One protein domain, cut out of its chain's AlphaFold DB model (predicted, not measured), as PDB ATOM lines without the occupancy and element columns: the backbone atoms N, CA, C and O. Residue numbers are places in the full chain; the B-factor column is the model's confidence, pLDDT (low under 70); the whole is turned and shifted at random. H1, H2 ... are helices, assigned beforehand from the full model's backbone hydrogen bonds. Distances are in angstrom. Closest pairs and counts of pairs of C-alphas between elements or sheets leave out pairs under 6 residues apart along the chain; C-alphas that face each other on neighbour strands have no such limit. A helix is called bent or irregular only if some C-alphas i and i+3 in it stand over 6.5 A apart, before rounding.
ATOM      1  N   LYS A 380     139.600   7.610-154.799       76.56
ATOM      2  CA  LYS A 380     140.091   6.263-155.137       76.56
ATOM      3  C   LYS A 380     141.365   5.876-154.383       76.56
ATOM      4  O   LYS A 380     141.973   4.861-154.716       76.56
ATOM      5  N   GLN A 381     141.739   6.621-153.337       79.00
ATOM      6  CA  GLN A 381     143.007   6.443-152.614       79.00
ATOM      7  C   GLN A 381     143.189   5.007-152.106       79.00
ATOM      8  O   GLN A 381     144.279   4.449-152.194       79.00
ATOM      9  N   HIS A 382     142.119   4.383-151.606       78.19
ATOM     10  CA  HIS A 382     142.150   2.994-151.148       78.19
ATOM     11  C   HIS A 382     142.391   2.007-152.304       78.19
ATOM     12  O   HIS A 382     143.299   1.185-152.219       78.19
ATOM     13  N   SER A 383     141.647   2.126-153.409       77.19
ATOM     14  CA  SER A 383     141.798   1.264-154.591       77.19
ATOM     15  C   SER A 383     143.186   1.389-155.226       77.19
ATOM     16  O   SER A 383     143.818   0.380-155.524       77.19
ATOM     17  N   LEU A 384     143.696   2.616-155.373       77.94
ATOM     18  CA  LEU A 384     145.040   2.879-155.894       77.94
ATOM     19  C   LEU A 384     146.131   2.305-154.972       77.94
ATOM     20  O   LEU A 384     147.099   1.734-155.466       77.94
ATOM     21  N   ASN A 385     145.949   2.372-153.646       81.25
ATOM     22  CA  ASN A 385     146.860   1.745-152.683       81.25
ATOM     23  C   ASN A 385     146.827   0.214-152.774       81.25
ATOM     24  O   ASN A 385     147.874  -0.418-152.661       81.25
ATOM     25  N   VAL A 386     145.655  -0.397-152.982       83.25
ATOM     26  CA  VAL A 386     145.530  -1.852-153.188       83.25
ATOM     27  C   VAL A 386     146.228  -2.281-154.482       83.25
ATOM     28  O   VAL A 386     146.934  -3.286-154.477       83.25
ATOM     29  N   ILE A 387     146.104  -1.502-155.561       82.19
ATOM     30  CA  ILE A 387     146.799  -1.762-156.832       82.19
ATOM     31  C   ILE A 387     148.321  -1.642-156.652       82.19
ATOM     32  O   ILE A 387     149.032  -2.597-156.952       82.19
ATOM     33  N   ASP A 388     148.822  -0.540-156.088       85.19
ATOM     34  CA  ASP A 388     150.254  -0.321-155.817       85.19
ATOM     35  C   ASP A 388     150.866  -1.437-154.941       85.19
ATOM     36  O   ASP A 388     151.891  -2.030-155.288       85.19
ATOM     37  N   ASN A 389     150.179  -1.818-153.856       85.56
ATOM     38  CA  ASN A 389     150.597  -2.908-152.968       85.56
ATOM     39  C   ASN A 389     150.493  -4.310-153.595       85.56
ATOM     40  O   ASN A 389     151.047  -5.255-153.023       85.56
ATOM     41  N   SER A 390     149.781  -4.472-154.711       84.88
ATOM     42  CA  SER A 390     149.758  -5.708-155.501       84.88
ATOM     43  C   SER A 390     150.838  -5.706-156.584       84.88
ATOM     44  O   SER A 390     151.526  -6.712-156.738       84.88
ATOM     45  N   LEU A 391     151.058  -4.577-157.269       84.12
ATOM     46  CA  LEU A 391     152.122  -4.393-158.265       84.12
ATOM     47  C   LEU A 391     153.515  -4.621-157.668       84.12
ATOM     48  O   LEU A 391     154.309  -5.375-158.225       84.12
ATOM     49  N   LYS A 392     153.771  -4.093-156.467       86.38
ATOM     50  CA  LYS A 392     155.021  -4.314-155.713       86.38
ATOM     51  C   LYS A 392     155.250  -5.768-155.260       86.38
ATOM     52  O   LYS A 392     156.298  -6.066-154.701       86.38
ATOM     53  N   LYS A 393     154.286  -6.672-155.487       86.00
ATOM     54  CA  LYS A 393     154.349  -8.114-155.162       86.00
ATOM     55  C   LYS A 393     154.312  -9.014-156.407       86.00
ATOM     56  O   LYS A 393     154.089 -10.218-156.269       86.00
ATOM     57  N   ILE A 394     154.477  -8.440-157.600       87.62
ATOM     58  CA  ILE A 394     154.544  -9.172-158.868       87.62
ATOM     59  C   ILE A 394     156.009  -9.342-159.266       87.62
ATOM     60  O   ILE A 394     156.736  -8.366-159.440       87.62
ATOM     61  N   THR A 395     156.435 -10.591-159.440       85.75
ATOM     62  CA  THR A 395     157.765 -10.915-159.968       85.75
ATOM     63  C   THR A 395     157.740 -10.746-161.483       85.75
ATOM     64  O   THR A 395     156.978 -11.437-162.157       85.75
ATOM     65  N   ILE A 396     158.554  -9.852-162.045       85.38
ATOM     66  CA  ILE A 396     158.663  -9.718-163.504       85.38
ATOM     67  C   ILE A 396     159.448 -10.921-164.067       85.38
ATOM     68  O   ILE A 396     160.491 -11.268-163.508       85.38
ATOM     69  N   PRO A 397     158.983 -11.592-165.139       79.00
ATOM     70  CA  PRO A 397     159.760 -12.640-165.792       79.00
ATOM     71  C   PRO A 397     161.042 -12.080-166.419       79.00
ATOM     72  O   PRO A 397     160.986 -11.136-167.215       79.00
ATOM     73  N   ARG A 398     162.186 -12.707-166.108       72.88
ATOM     74  CA  ARG A 398     163.471 -12.404-166.756       72.88
ATOM     75  C   ARG A 398     163.337 -12.570-168.265       72.88
ATOM     76  O   ARG A 398     162.972 -13.649-168.731       72.88
ATOM     77  N   SER A 399     163.572 -11.496-169.009       70.25
ATOM     78  CA  SER A 399     163.257 -11.434-170.442       70.25
ATOM     79  C   SER A 399     164.228 -10.501-171.177       70.25
ATOM     80  O   SER A 399     165.439 -10.665-171.042       70.25
ATOM     81  N   ASN A 400     163.748  -9.530-171.961       77.75
ATOM     82  CA  ASN A 400     164.617  -8.451-172.434       77.75
ATOM     83  C   ASN A 400     164.873  -7.502-171.255       77.75
ATOM     84  O   ASN A 400     163.921  -6.984-170.673       77.75
ATOM     85  N   ARG A 401     166.149  -7.238-170.954       79.12
ATOM     86  CA  ARG A 401     166.617  -6.323-169.904       79.12
ATOM     87  C   ARG A 401     165.877  -4.979-169.886       79.12
ATOM     88  O   ARG A 401     165.496  -4.525-168.815       79.12
ATOM     89  N   GLU A 402     165.610  -4.372-171.043       78.88
ATOM     90  CA  GLU A 402     164.891  -3.087-171.115       78.88
ATOM     91  C   GLU A 402     163.405  -3.218-170.747       78.88
ATOM     92  O   GLU A 402     162.847  -2.355-170.065       78.88
ATOM     93  N   LYS A 403     162.766  -4.326-171.149       80.00
ATOM     94  CA  LYS A 403     161.377  -4.649-170.783       80.00
ATOM     95  C   LYS A 403     161.262  -4.971-169.298       80.00
ATOM     96  O   LYS A 403     160.357  -4.471-168.639       80.00
ATOM     97  N   GLU A 404     162.210  -5.736-168.765       83.25
ATOM     98  CA  GLU A 404     162.324  -6.060-167.343       83.25
ATOM     99  C   GLU A 404     162.474  -4.784-166.500       83.25
ATOM    100  O   GLU A 404     161.637  -4.532-165.635       83.25
ATOM    101  N   GLN A 405     163.441  -3.916-166.824       83.00
ATOM    102  CA  GLN A 405     163.667  -2.647-166.118       83.00
ATOM    103  C   GLN A 405     162.471  -1.684-166.218       83.00
ATOM    104  O   GLN A 405     162.075  -1.099-165.210       83.00
ATOM    105  N   THR A 406     161.840  -1.555-167.390       84.00
ATOM    106  CA  THR A 406     160.657  -0.686-167.563       84.00
ATOM    107  C   THR A 406     159.451  -1.205-166.771       84.00
ATOM    108  O   THR A 406     158.784  -0.432-166.084       84.00
ATOM    109  N   CYS A 407     159.176  -2.512-166.811       84.38
ATOM    110  CA  CYS A 407     158.077  -3.117-166.053       84.38
ATOM    111  C   CYS A 407     158.329  -3.083-164.538       84.38
ATOM    112  O   CYS A 407     157.406  -2.799-163.774       84.38
ATOM    113  N   GLU A 408     159.570  -3.305-164.092       85.56
ATOM    114  CA  GLU A 408     159.949  -3.098-162.693       85.56
ATOM    115  C   GLU A 408     159.743  -1.644-162.257       85.56
ATOM    116  O   GLU A 408     159.192  -1.417-161.180       85.56
ATOM    117  N   PHE A 409     160.155  -0.667-163.072       85.94
ATOM    118  CA  PHE A 409     159.957   0.753-162.783       85.94
ATOM    119  C   PHE A 409     158.466   1.089-162.633       85.94
ATOM    120  O   PHE A 409     158.068   1.667-161.620       85.94
ATOM    121  N   ILE A 410     157.619   0.642-163.567       85.06
ATOM    122  CA  ILE A 410     156.159   0.821-163.495       85.06
ATOM    123  C   ILE A 410     155.590   0.210-162.200       85.06
ATOM    124  O   ILE A 410     154.804   0.865-161.518       85.06
ATOM    125  N   CYS A 411     156.009  -0.999-161.808       84.88
ATOM    126  CA  CYS A 411     155.555  -1.632-160.563       84.88
ATOM    127  C   CYS A 411     156.050  -0.931-159.290       84.88
ATOM    128  O   CYS A 411     155.300  -0.808-158.321       84.88
ATOM    129  N   LYS A 412     157.310  -0.486-159.267       84.25
ATOM    130  CA  LYS A 412     157.941   0.161-158.105       84.25
ATOM    131  C   LYS A 412     157.425   1.589-157.902       84.25
ATOM    132  O   LYS A 412     157.297   2.029-156.759       84.25
ATOM    133  N   SER A 413     157.093   2.285-158.991       80.31
ATOM    134  CA  SER A 413     156.738   3.710-159.010       80.31
ATOM    135  C   SER A 413     155.275   4.009-159.360       80.31
ATOM    136  O   SER A 413     154.947   5.178-159.543       80.31
ATOM    137  N   PHE A 414     154.384   3.007-159.420       82.44
ATOM    138  CA  PHE A 414     152.969   3.185-159.789       82.44
ATOM    139  C   PHE A 414     152.293   4.343-159.041       82.44
ATOM    140  O   PHE A 414     151.820   5.284-159.675       82.44
ATOM    141  N   TRP A 415     152.294   4.329-157.702       74.56
ATOM    142  CA  TRP A 415     151.716   5.426-156.916       74.56
ATOM    143  C   TRP A 415     152.359   6.788-157.227       74.56
ATOM    144  O   TRP A 415     151.675   7.809-157.336       74.56
ATOM    145  N   THR A 416     153.681   6.806-157.389       72.19
ATOM    146  CA  THR A 416     154.477   8.012-157.634       72.19
ATOM    147  C   THR A 416     154.147   8.639-158.992       72.19
ATOM    148  O   THR A 416     154.020   9.856-159.077       72.19
ATOM    149  N   LEU A 417     153.901   7.831-160.032       72.75
ATOM    150  CA  LEU A 417     153.486   8.292-161.366       72.75
ATOM    151  C   LEU A 417     152.162   9.083-161.349       72.75
ATOM    152  O   LEU A 417     152.003  10.018-162.129       72.75
ATOM    153  N   PHE A 418     151.235   8.753-160.444       65.75
ATOM    154  CA  PHE A 418     149.957   9.466-160.290       65.75
ATOM    155  C   PHE A 418     149.997  10.629-159.283       65.75
ATOM    156  O   PHE A 418     148.994  11.326-159.130       65.75
ATOM    157  N   THR A 419     151.112  10.843-158.574       60.69
ATOM    158  CA  THR A 419     151.200  11.834-157.479       60.69
ATOM    159  C   THR A 419     152.372  12.814-157.569       60.69
ATOM    160  O   THR A 419     152.376  13.815-156.854       60.69
ATOM    161  N   ILE A 420     153.338  12.590-158.463       57.72
ATOM    162  CA  ILE A 420     154.384  13.563-158.790       57.72
ATOM    163  C   ILE A 420     153.773  14.759-159.533       57.72
ATOM    164  O   ILE A 420     153.114  14.595-160.560       57.72
ATOM    165  N   ASN A 421     154.078  15.979-159.077       53.28
ATOM    166  CA  ASN A 421     154.045  17.126-159.978       53.28
ATOM    167  C   ASN A 421     155.228  16.996-160.952       53.28
ATOM    168  O   ASN A 421     156.388  17.086-160.550       53.28
ATOM    169  N   TRP A 422     154.925  16.785-162.233       58.84
ATOM    170  CA  TRP A 422     155.874  16.471-163.308       58.84
ATOM    171  C   TRP A 422     156.907  17.573-163.602       58.84
ATOM    172  O   TRP A 422     157.739  17.419-164.495       58.84
ATOM    173  N   GLU A 423     156.851  18.692-162.888       49.59
ATOM    174  CA  GLU A 423     157.736  19.849-163.015       49.59
ATOM    175  C   GLU A 423     159.061  19.695-162.253       49.59
ATOM    176  O   GLU A 423     160.069  20.230-162.704       49.59
ATOM    177  N   SER A 424     159.091  18.954-161.138       46.28
ATOM    178  CA  SER A 424     160.233  18.957-160.201       46.28
ATOM    179  C   SER A 424     161.177  17.750-160.293       46.28
ATOM    180  O   SER A 424     162.133  17.663-159.524       46.28
ATOM    181  N   THR A 425     160.920  16.785-161.177       54.28
ATOM    182  CA  THR A 425     161.722  15.558-161.284       54.28
ATOM    183  C   THR A 425     162.999  15.759-162.104       54.28
ATOM    184  O   THR A 425     162.987  15.684-163.332       54.28
ATOM    185  N   GLN A 426     164.130  15.941-161.411       55.28
ATOM    186  CA  GLN A 426     165.464  15.769-161.998       55.28
ATOM    187  C   GLN A 426     165.667  14.293-162.368       55.28
ATOM    188  O   GLN A 426     165.898  13.445-161.510       55.28
ATOM    189  N   LEU A 427     165.540  13.987-163.657       62.16
ATOM    190  CA  LEU A 427     165.711  12.653-164.228       62.16
ATOM    191  C   LEU A 427     166.794  12.725-165.297       62.16
ATOM    192  O   LEU A 427     166.813  13.669-166.085       62.16
ATOM    193  N   ASN A 428     167.664  11.718-165.353       74.56
ATOM    194  CA  ASN A 428     168.596  11.587-166.465       74.56
ATOM    195  C   ASN A 428     167.791  11.239-167.739       74.56
ATOM    196  O   ASN A 428     167.179  10.169-167.767       74.56
ATOM    197  N   PRO A 429     167.767  12.098-168.781       74.44
ATOM    198  CA  PRO A 429     166.974  11.861-169.989       74.44
ATOM    199  C   PRO A 429     167.438  10.632-170.784       74.44
ATOM    200  O   PRO A 429     166.663  10.099-171.575       74.44
ATOM    201  N   ASP A 430     168.665  10.153-170.560       77.56
ATOM    202  CA  ASP A 430     169.208   8.973-171.229       77.56
ATOM    203  C   ASP A 430     168.847   7.649-170.546       77.56
ATOM    204  O   ASP A 430     168.980   6.590-171.169       77.56
ATOM    205  N   SER A 431     168.350   7.677-169.305       84.25
ATOM    206  CA  SER A 431     167.911   6.463-168.609       84.25
ATOM    207  C   SER A 431     166.589   5.933-169.182       84.25
ATOM    208  O   SER A 431     165.820   6.662-169.813       84.25
ATOM    209  N   ILE A 432     166.311   4.646-168.973       80.12
ATOM    210  CA  ILE A 432     165.089   3.990-169.472       80.12
ATOM    211  C   ILE A 432     163.852   4.587-168.780       80.12
ATOM    212  O   ILE A 432     162.846   4.890-169.426       80.12
ATOM    213  N   GLU A 433     163.970   4.847-167.480       81.44
ATOM    214  CA  GLU A 433     162.988   5.542-166.652       81.44
ATOM    215  C   GLU A 433     162.785   6.983-167.143       81.44
ATOM    216  O   GLU A 433     161.650   7.409-167.343       81.44
ATOM    217  N   GLY A 434     163.871   7.718-167.416       81.06
ATOM    218  CA  GLY A 434     163.827   9.068-167.981       81.06
ATOM    219  C   GLY A 434     163.098   9.118-169.325       81.06
ATOM    220  O   GLY A 434     162.187   9.927-169.498       81.06
ATOM    221  N   LYS A 435     163.417   8.203-170.246       84.50
ATOM    222  CA  LYS A 435     162.767   8.075-171.566       84.50
ATOM    223  C   LYS A 435     161.272   7.767-171.452       84.50
ATOM    224  O   LYS A 435     160.467   8.408-172.133       84.50
ATOM    225  N   PHE A 436     160.888   6.852-170.559       85.94
ATOM    226  CA  PHE A 436     159.483   6.549-170.263       85.94
ATOM    227  C   PHE A 436     158.743   7.772-169.700       85.94
ATOM    228  O   PHE A 436     157.681   8.147-170.202       85.94
ATOM    229  N   LEU A 437     159.324   8.433-168.695       83.12
ATOM    230  CA  LEU A 437     158.734   9.589-168.017       83.12
ATOM    231  C   LEU A 437     158.620  10.810-168.940       83.12
ATOM    232  O   LEU A 437     157.615  11.516-168.884       83.12
ATOM    233  N   LEU A 438     159.594  11.037-169.826       84.38
ATOM    234  CA  LEU A 438     159.539  12.091-170.842       84.38
ATOM    235  C   LEU A 438     158.431  11.832-171.869       84.38
ATOM    236  O   LEU A 438     157.641  12.739-172.129       84.38
ATOM    237  N   LYS A 439     158.307  10.607-172.403       84.69
ATOM    238  CA  LYS A 439     157.210  10.247-173.324       84.69
ATOM    239  C   LYS A 439     155.831  10.360-172.663       84.69
ATOM    240  O   LYS A 439     154.903  10.884-173.281       84.69
ATOM    241  N   LEU A 440     155.700   9.917-171.410       82.75
ATOM    242  CA  LEU A 440     154.457  10.007-170.637       82.75
ATOM    243  C   LEU A 440     154.073  11.471-170.355       82.75
ATOM    244  O   LEU A 440     152.941  11.873-170.615       82.75
ATOM    245  N   LYS A 441     155.033  12.301-169.924       81.50
ATOM    246  CA  LYS A 441     154.855  13.751-169.716       81.50
ATOM    247  C   LYS A 441     154.501  14.490-171.010       81.50
ATOM    248  O   LYS A 441     153.646  15.372-170.984       81.50
ATOM    249  N   ALA A 442     155.134  14.136-172.131       80.88
ATOM    250  CA  ALA A 442     154.832  14.711-173.439       80.88
ATOM    251  C   ALA A 442     153.398  14.378-173.876       80.88
ATOM    252  O   ALA A 442     152.645  15.287-174.207       80.88
ATOM    253  N   SER A 443     153.001  13.107-173.779       80.94
ATOM    254  CA  SER A 443     151.664  12.638-174.182       80.94
ATOM    255  C   SER A 443     150.553  13.173-173.278       80.94
ATOM    256  O   SER A 443     149.476  13.495-173.766       80.94
ATOM    257  N   TYR A 444     150.826  13.363-171.981       74.81
ATOM    258  CA  TYR A 444     149.912  14.058-171.073       74.81
ATOM    259  C   TYR A 444     149.735  15.539-171.454       74.81
ATOM    260  O   TYR A 444     148.614  16.039-171.450       74.81
ATOM    261  N   LYS A 445     150.819  16.242-171.825       75.00
ATOM    262  CA  LYS A 445     150.758  17.657-172.240       75.00
ATOM    263  C   LYS A 445     150.133  17.875-173.623       75.00
ATOM    264  O   LYS A 445     149.465  18.884-173.812       75.00
ATOM    265  N   SER A 446     150.354  16.976-174.581       76.62
ATOM    266  CA  SER A 446     149.789  17.066-175.939       76.62
ATOM    267  C   SER A 446     148.420  16.392-176.084       76.62
ATOM    268  O   SER A 446     147.770  16.545-177.117       76.62
ATOM    269  N   ASN A 447     148.005  15.614-175.080       74.00
ATOM    270  CA  ASN A 447     146.887  14.670-175.120       74.00
ATOM    271  C   ASN A 447     146.984  13.605-176.244       74.00
ATOM    272  O   ASN A 447     145.985  12.978-176.595       74.00
ATOM    273  N   GLN A 448     148.177  13.375-176.810       75.94
ATOM    274  CA  GLN A 448     148.421  12.384-177.870       75.94
ATOM    275  C   GLN A 448     148.858  11.036-177.281       75.94
ATOM    276  O   GLN A 448     150.032  10.664-177.306       75.94
ATOM    277  N   TRP A 449     147.898  10.292-176.739       78.50
ATOM    278  CA  TRP A 449     148.150   9.006-176.080       78.50
ATOM    279  C   TRP A 449     148.542   7.875-177.039       78.50
ATOM    280  O   TRP A 449     149.254   6.953-176.640       78.50
ATOM    281  N   ASP A 450     148.148   7.959-178.310       78.44
ATOM    282  CA  ASP A 450     148.349   6.895-179.302       78.44
ATOM    283  C   ASP A 450     149.840   6.587-179.539       78.44
ATOM    284  O   ASP A 450     150.235   5.425-179.632       78.44
ATOM    285  N   GLN A 451     150.701   7.614-179.534       79.88
ATOM    286  CA  GLN A 451     152.161   7.465-179.660       79.88
ATOM    287  C   GLN A 451     152.804   6.822-178.418       79.88
ATOM    288  O   GLN A 451     153.795   6.088-178.524       79.88
ATOM    289  N   PHE A 452     152.244   7.080-177.230       85.12
ATOM    290  CA  PHE A 452     152.683   6.463-175.981       85.12
ATOM    291  C   PHE A 452     152.292   4.988-175.932       85.12
ATOM    292  O   PHE A 452     153.149   4.141-175.677       85.12
ATOM    293  N   TYR A 453     151.035   4.664-176.250       82.06
ATOM    294  CA  TYR A 453     150.583   3.278-176.325       82.06
ATOM    295  C   TYR A 453     151.345   2.501-177.403       82.06
ATOM    296  O   TYR A 453     151.900   1.454-177.088       82.06
ATOM    297  N   ALA A 454     151.532   3.051-178.606       81.12
ATOM    298  CA  ALA A 454     152.369   2.427-179.637       81.12
ATOM    299  C   ALA A 454     153.836   2.197-179.205       81.12
ATOM    300  O   ALA A 454     154.495   1.319-179.753       81.12
ATOM    301  N   SER A 455     154.345   2.947-178.217       84.06
ATOM    302  CA  SER A 455     155.684   2.742-177.640       84.06
ATOM    303  C   SER A 455     155.734   1.700-176.511       84.06
ATOM    304  O   SER A 455     156.801   1.135-176.281       84.06
ATOM    305  N   TYR A 456     154.635   1.487-175.771       85.81
ATOM    306  CA  TYR A 456     154.654   0.781-174.476       85.81
ATOM    307  C   TYR A 456     153.566  -0.293-174.266       85.81
ATOM    308  O   TYR A 456     153.587  -0.978-173.245       85.81
ATOM    309  N   GLU A 457     152.659  -0.504-175.223       85.12
ATOM    310  CA  GLU A 457     151.620  -1.555-175.245       85.12
ATOM    311  C   GLU A 457     152.143  -2.927-174.791       85.12
ATOM    312  O   GLU A 457     151.652  -3.483-173.810       85.12
ATOM    313  N   GLU A 458     153.211  -3.424-175.425       84.50
ATOM    314  CA  GLU A 458     153.798  -4.734-175.109       84.50
ATOM    315  C   GLU A 458     154.270  -4.857-173.651       84.50
ATOM    316  O   GLU A 458     154.284  -5.955-173.091       84.50
ATOM    317  N   TYR A 459     154.669  -3.745-173.027       87.06
ATOM    318  CA  TYR A 459     155.153  -3.701-171.648       87.06
ATOM    319  C   TYR A 459     153.970  -3.797-170.682       87.06
ATOM    320  O   TYR A 459     153.982  -4.624-169.769       87.06
ATOM    321  N   PHE A 460     152.914  -3.012-170.925       86.12
ATOM    322  CA  PHE A 460     151.677  -3.090-170.148       86.12
ATOM    323  C   PHE A 460     151.005  -4.458-170.280       86.12
ATOM    324  O   PHE A 460     150.548  -4.995-169.274       86.12
ATOM    325  N   ASP A 461     151.008  -5.072-171.464       87.19
ATOM    326  CA  ASP A 461     150.390  -6.384-171.670       87.19
ATOM    327  C   ASP A 461     151.221  -7.542-171.107       87.19
ATOM    328  O   ASP A 461     150.660  -8.444-170.478       87.19
ATOM    329  N   SER A 462     152.555  -7.481-171.209       85.94
ATOM    330  CA  SER A 462     153.454  -8.401-170.485       85.94
ATOM    331  C   SER A 462     153.243  -8.308-168.971       85.94
ATOM    332  O   SER A 462     153.240  -9.322-168.260       85.94
ATOM    333  N   LEU A 463     153.018  -7.092-168.463       85.88
ATOM    334  CA  LEU A 463     152.736  -6.860-167.057       85.88
ATOM    335  C   LEU A 463     151.350  -7.396-166.661       85.88
ATOM    336  O   LEU A 463     151.268  -8.170-165.712       85.88
ATOM    337  N   ILE A 464     150.282  -7.065-167.401       87.19
ATOM    338  CA  ILE A 464     148.904  -7.555-167.185       87.19
ATOM    339  C   ILE A 464     148.853  -9.090-167.208       87.19
ATOM    340  O   ILE A 464     148.224  -9.699-166.337       87.19
ATOM    341  N   HIS A 465     149.553  -9.730-168.151       87.75
ATOM    342  CA  HIS A 465     149.722 -11.182-168.172       87.75
ATOM    343  C   HIS A 465     150.362 -11.682-166.867       87.75
ATOM    344  O   HIS A 465     149.824 -12.581-166.216       87.75
ATOM    345  N   SER A 466     151.465 -11.060-166.437       86.00
ATOM    346  CA  SER A 466     152.170 -11.417-165.200       86.00
ATOM    347  C   SER A 466     151.278 -11.287-163.954       86.00
ATOM    348  O   SER A 466     151.288 -12.189-163.113       86.00
ATOM    349  N   MET A 467     150.444 -10.237-163.858       86.31
ATOM    350  CA  MET A 467     149.505 -10.057-162.735       86.31
ATOM    351  C   MET A 467     148.505 -11.215-162.619       86.31
ATOM    352  O   MET A 467     148.261 -11.720-161.517       86.31
ATOM    353  N   ARG A 468     147.938 -11.633-163.762       86.94
ATOM    354  CA  ARG A 468     146.922 -12.691-163.847       86.94
ATOM    355  C   ARG A 468     147.509 -14.068-163.579       86.94
ATOM    356  O   ARG A 468     146.957 -14.810-162.770       86.94
ATOM    357  N   THR A 469     148.639 -14.392-164.206       87.50
ATOM    358  CA  THR A 469     149.326 -15.682-164.031       87.50
ATOM    359  C   THR A 469     149.748 -15.890-162.572       87.50
ATOM    360  O   THR A 469     149.597 -16.983-162.034       87.50
ATOM    361  N   GLN A 470     150.158 -14.822-161.877       88.69
ATOM    362  CA  GLN A 470     150.485 -14.845-160.441       88.69
ATOM    363  C   GLN A 470     149.270 -14.638-159.514       88.69
ATOM    364  O   GLN A 470     149.434 -14.596-158.291       88.69
ATOM    365  N   LYS A 471     148.061 -14.496-160.081       87.00
ATOM    366  CA  LYS A 471     146.780 -14.257-159.391       87.00
ATOM    367  C   LYS A 471     146.830 -13.101-158.375       87.00
ATOM    368  O   LYS A 471     146.210 -13.175-157.318       87.00
ATOM    369  N   LYS A 472     147.591 -12.038-158.678       85.12
ATOM    370  CA  LYS A 472     147.738 -10.848-157.812       85.12
ATOM    371  C   LYS A 472     146.715  -9.760-158.120       85.12
ATOM    372  O   LYS A 472     146.275  -9.063-157.210       85.12
ATOM    373  N   LEU A 473     146.365  -9.602-159.398       84.38
ATOM    374  CA  LEU A 473     145.420  -8.601-159.885       84.38
ATOM    375  C   LEU A 473     144.883  -9.034-161.262       84.38
ATOM    376  O   LEU A 473     145.618  -9.632-162.047       84.38
ATOM    377  N   ASP A 474     143.621  -8.727-161.563       84.19
ATOM    378  CA  ASP A 474     143.047  -8.851-162.908       84.19
ATOM    379  C   ASP A 474     142.493  -7.486-163.326       84.19
ATOM    380  O   ASP A 474     141.427  -7.068-162.879       84.19
ATOM    381  N   ILE A 475     143.257  -6.772-164.152       82.56
ATOM    382  CA  ILE A 475     142.837  -5.505-164.757       82.56
ATOM    383  C   ILE A 475     142.120  -5.816-166.071       82.56
ATOM    384  O   ILE A 475     142.556  -6.691-166.819       82.56
ATOM    385  N   ARG A 476     141.047  -5.087-166.382       83.25
ATOM    386  CA  ARG A 476     140.413  -5.073-167.708       83.25
ATOM    387  C   ARG A 476     140.490  -3.668-168.281       83.25
ATOM    388  O   ARG A 476     140.423  -2.698-167.531       83.25
TER     389      ARG A 476
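This is residues 380 to 476 of the 882 residues of the protein "Protein CBG11544" of Caenorhabditis briggsae (UniProt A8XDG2). What shape do the helices make? H3 and H4 form a V that touches H2 with both arms, and H1 folds back on H2 as a hairpin. How is it made up? The 97 printed residues, all helix in class, hold H1 to H4 in chain order, compact, with a radius of gyration of the C-alphas of 13.6 A and spans of 35 by 33 by 24 A.

Where do the helices run? H1, residues 381 to 391, begins at C-alpha (143.007, 6.443, -152.614); H2 is 401 to 417, 21.4 A; H3 432 to 446, 21.1 A; H4 449 to 469, 27.5 A, ending at C-alpha (149.326, -15.682, -164.031). Which are irregular? H2, with C-alphas 412 and 415 8.2 A apart, and H4, with C-alphas 455 and 458 8.1 A apart.

What touches H2, the hub? H1 touches its residues 411 to 415 alone, closest C-alphas Leu 391 and Cys 411, 5.0 A, at a shallow tilt of 20 degrees, opposite ways. H4 touches it with residues 459 to 463 alone, closest C-alphas Tyr 459 and Cys 407, 6.3 A, about perpendicular at 86 degrees. Are the backbones whole? Every O i to N i+4 pair is within hydrogen-bond range in H1 and H3, 11 of 13 in H2 and 15 of 17 in H4.

Which link is long? H2 to H3, 14 residues; the printed part has no cut. Where is confidence low? Residues 418 to 427 are under 70.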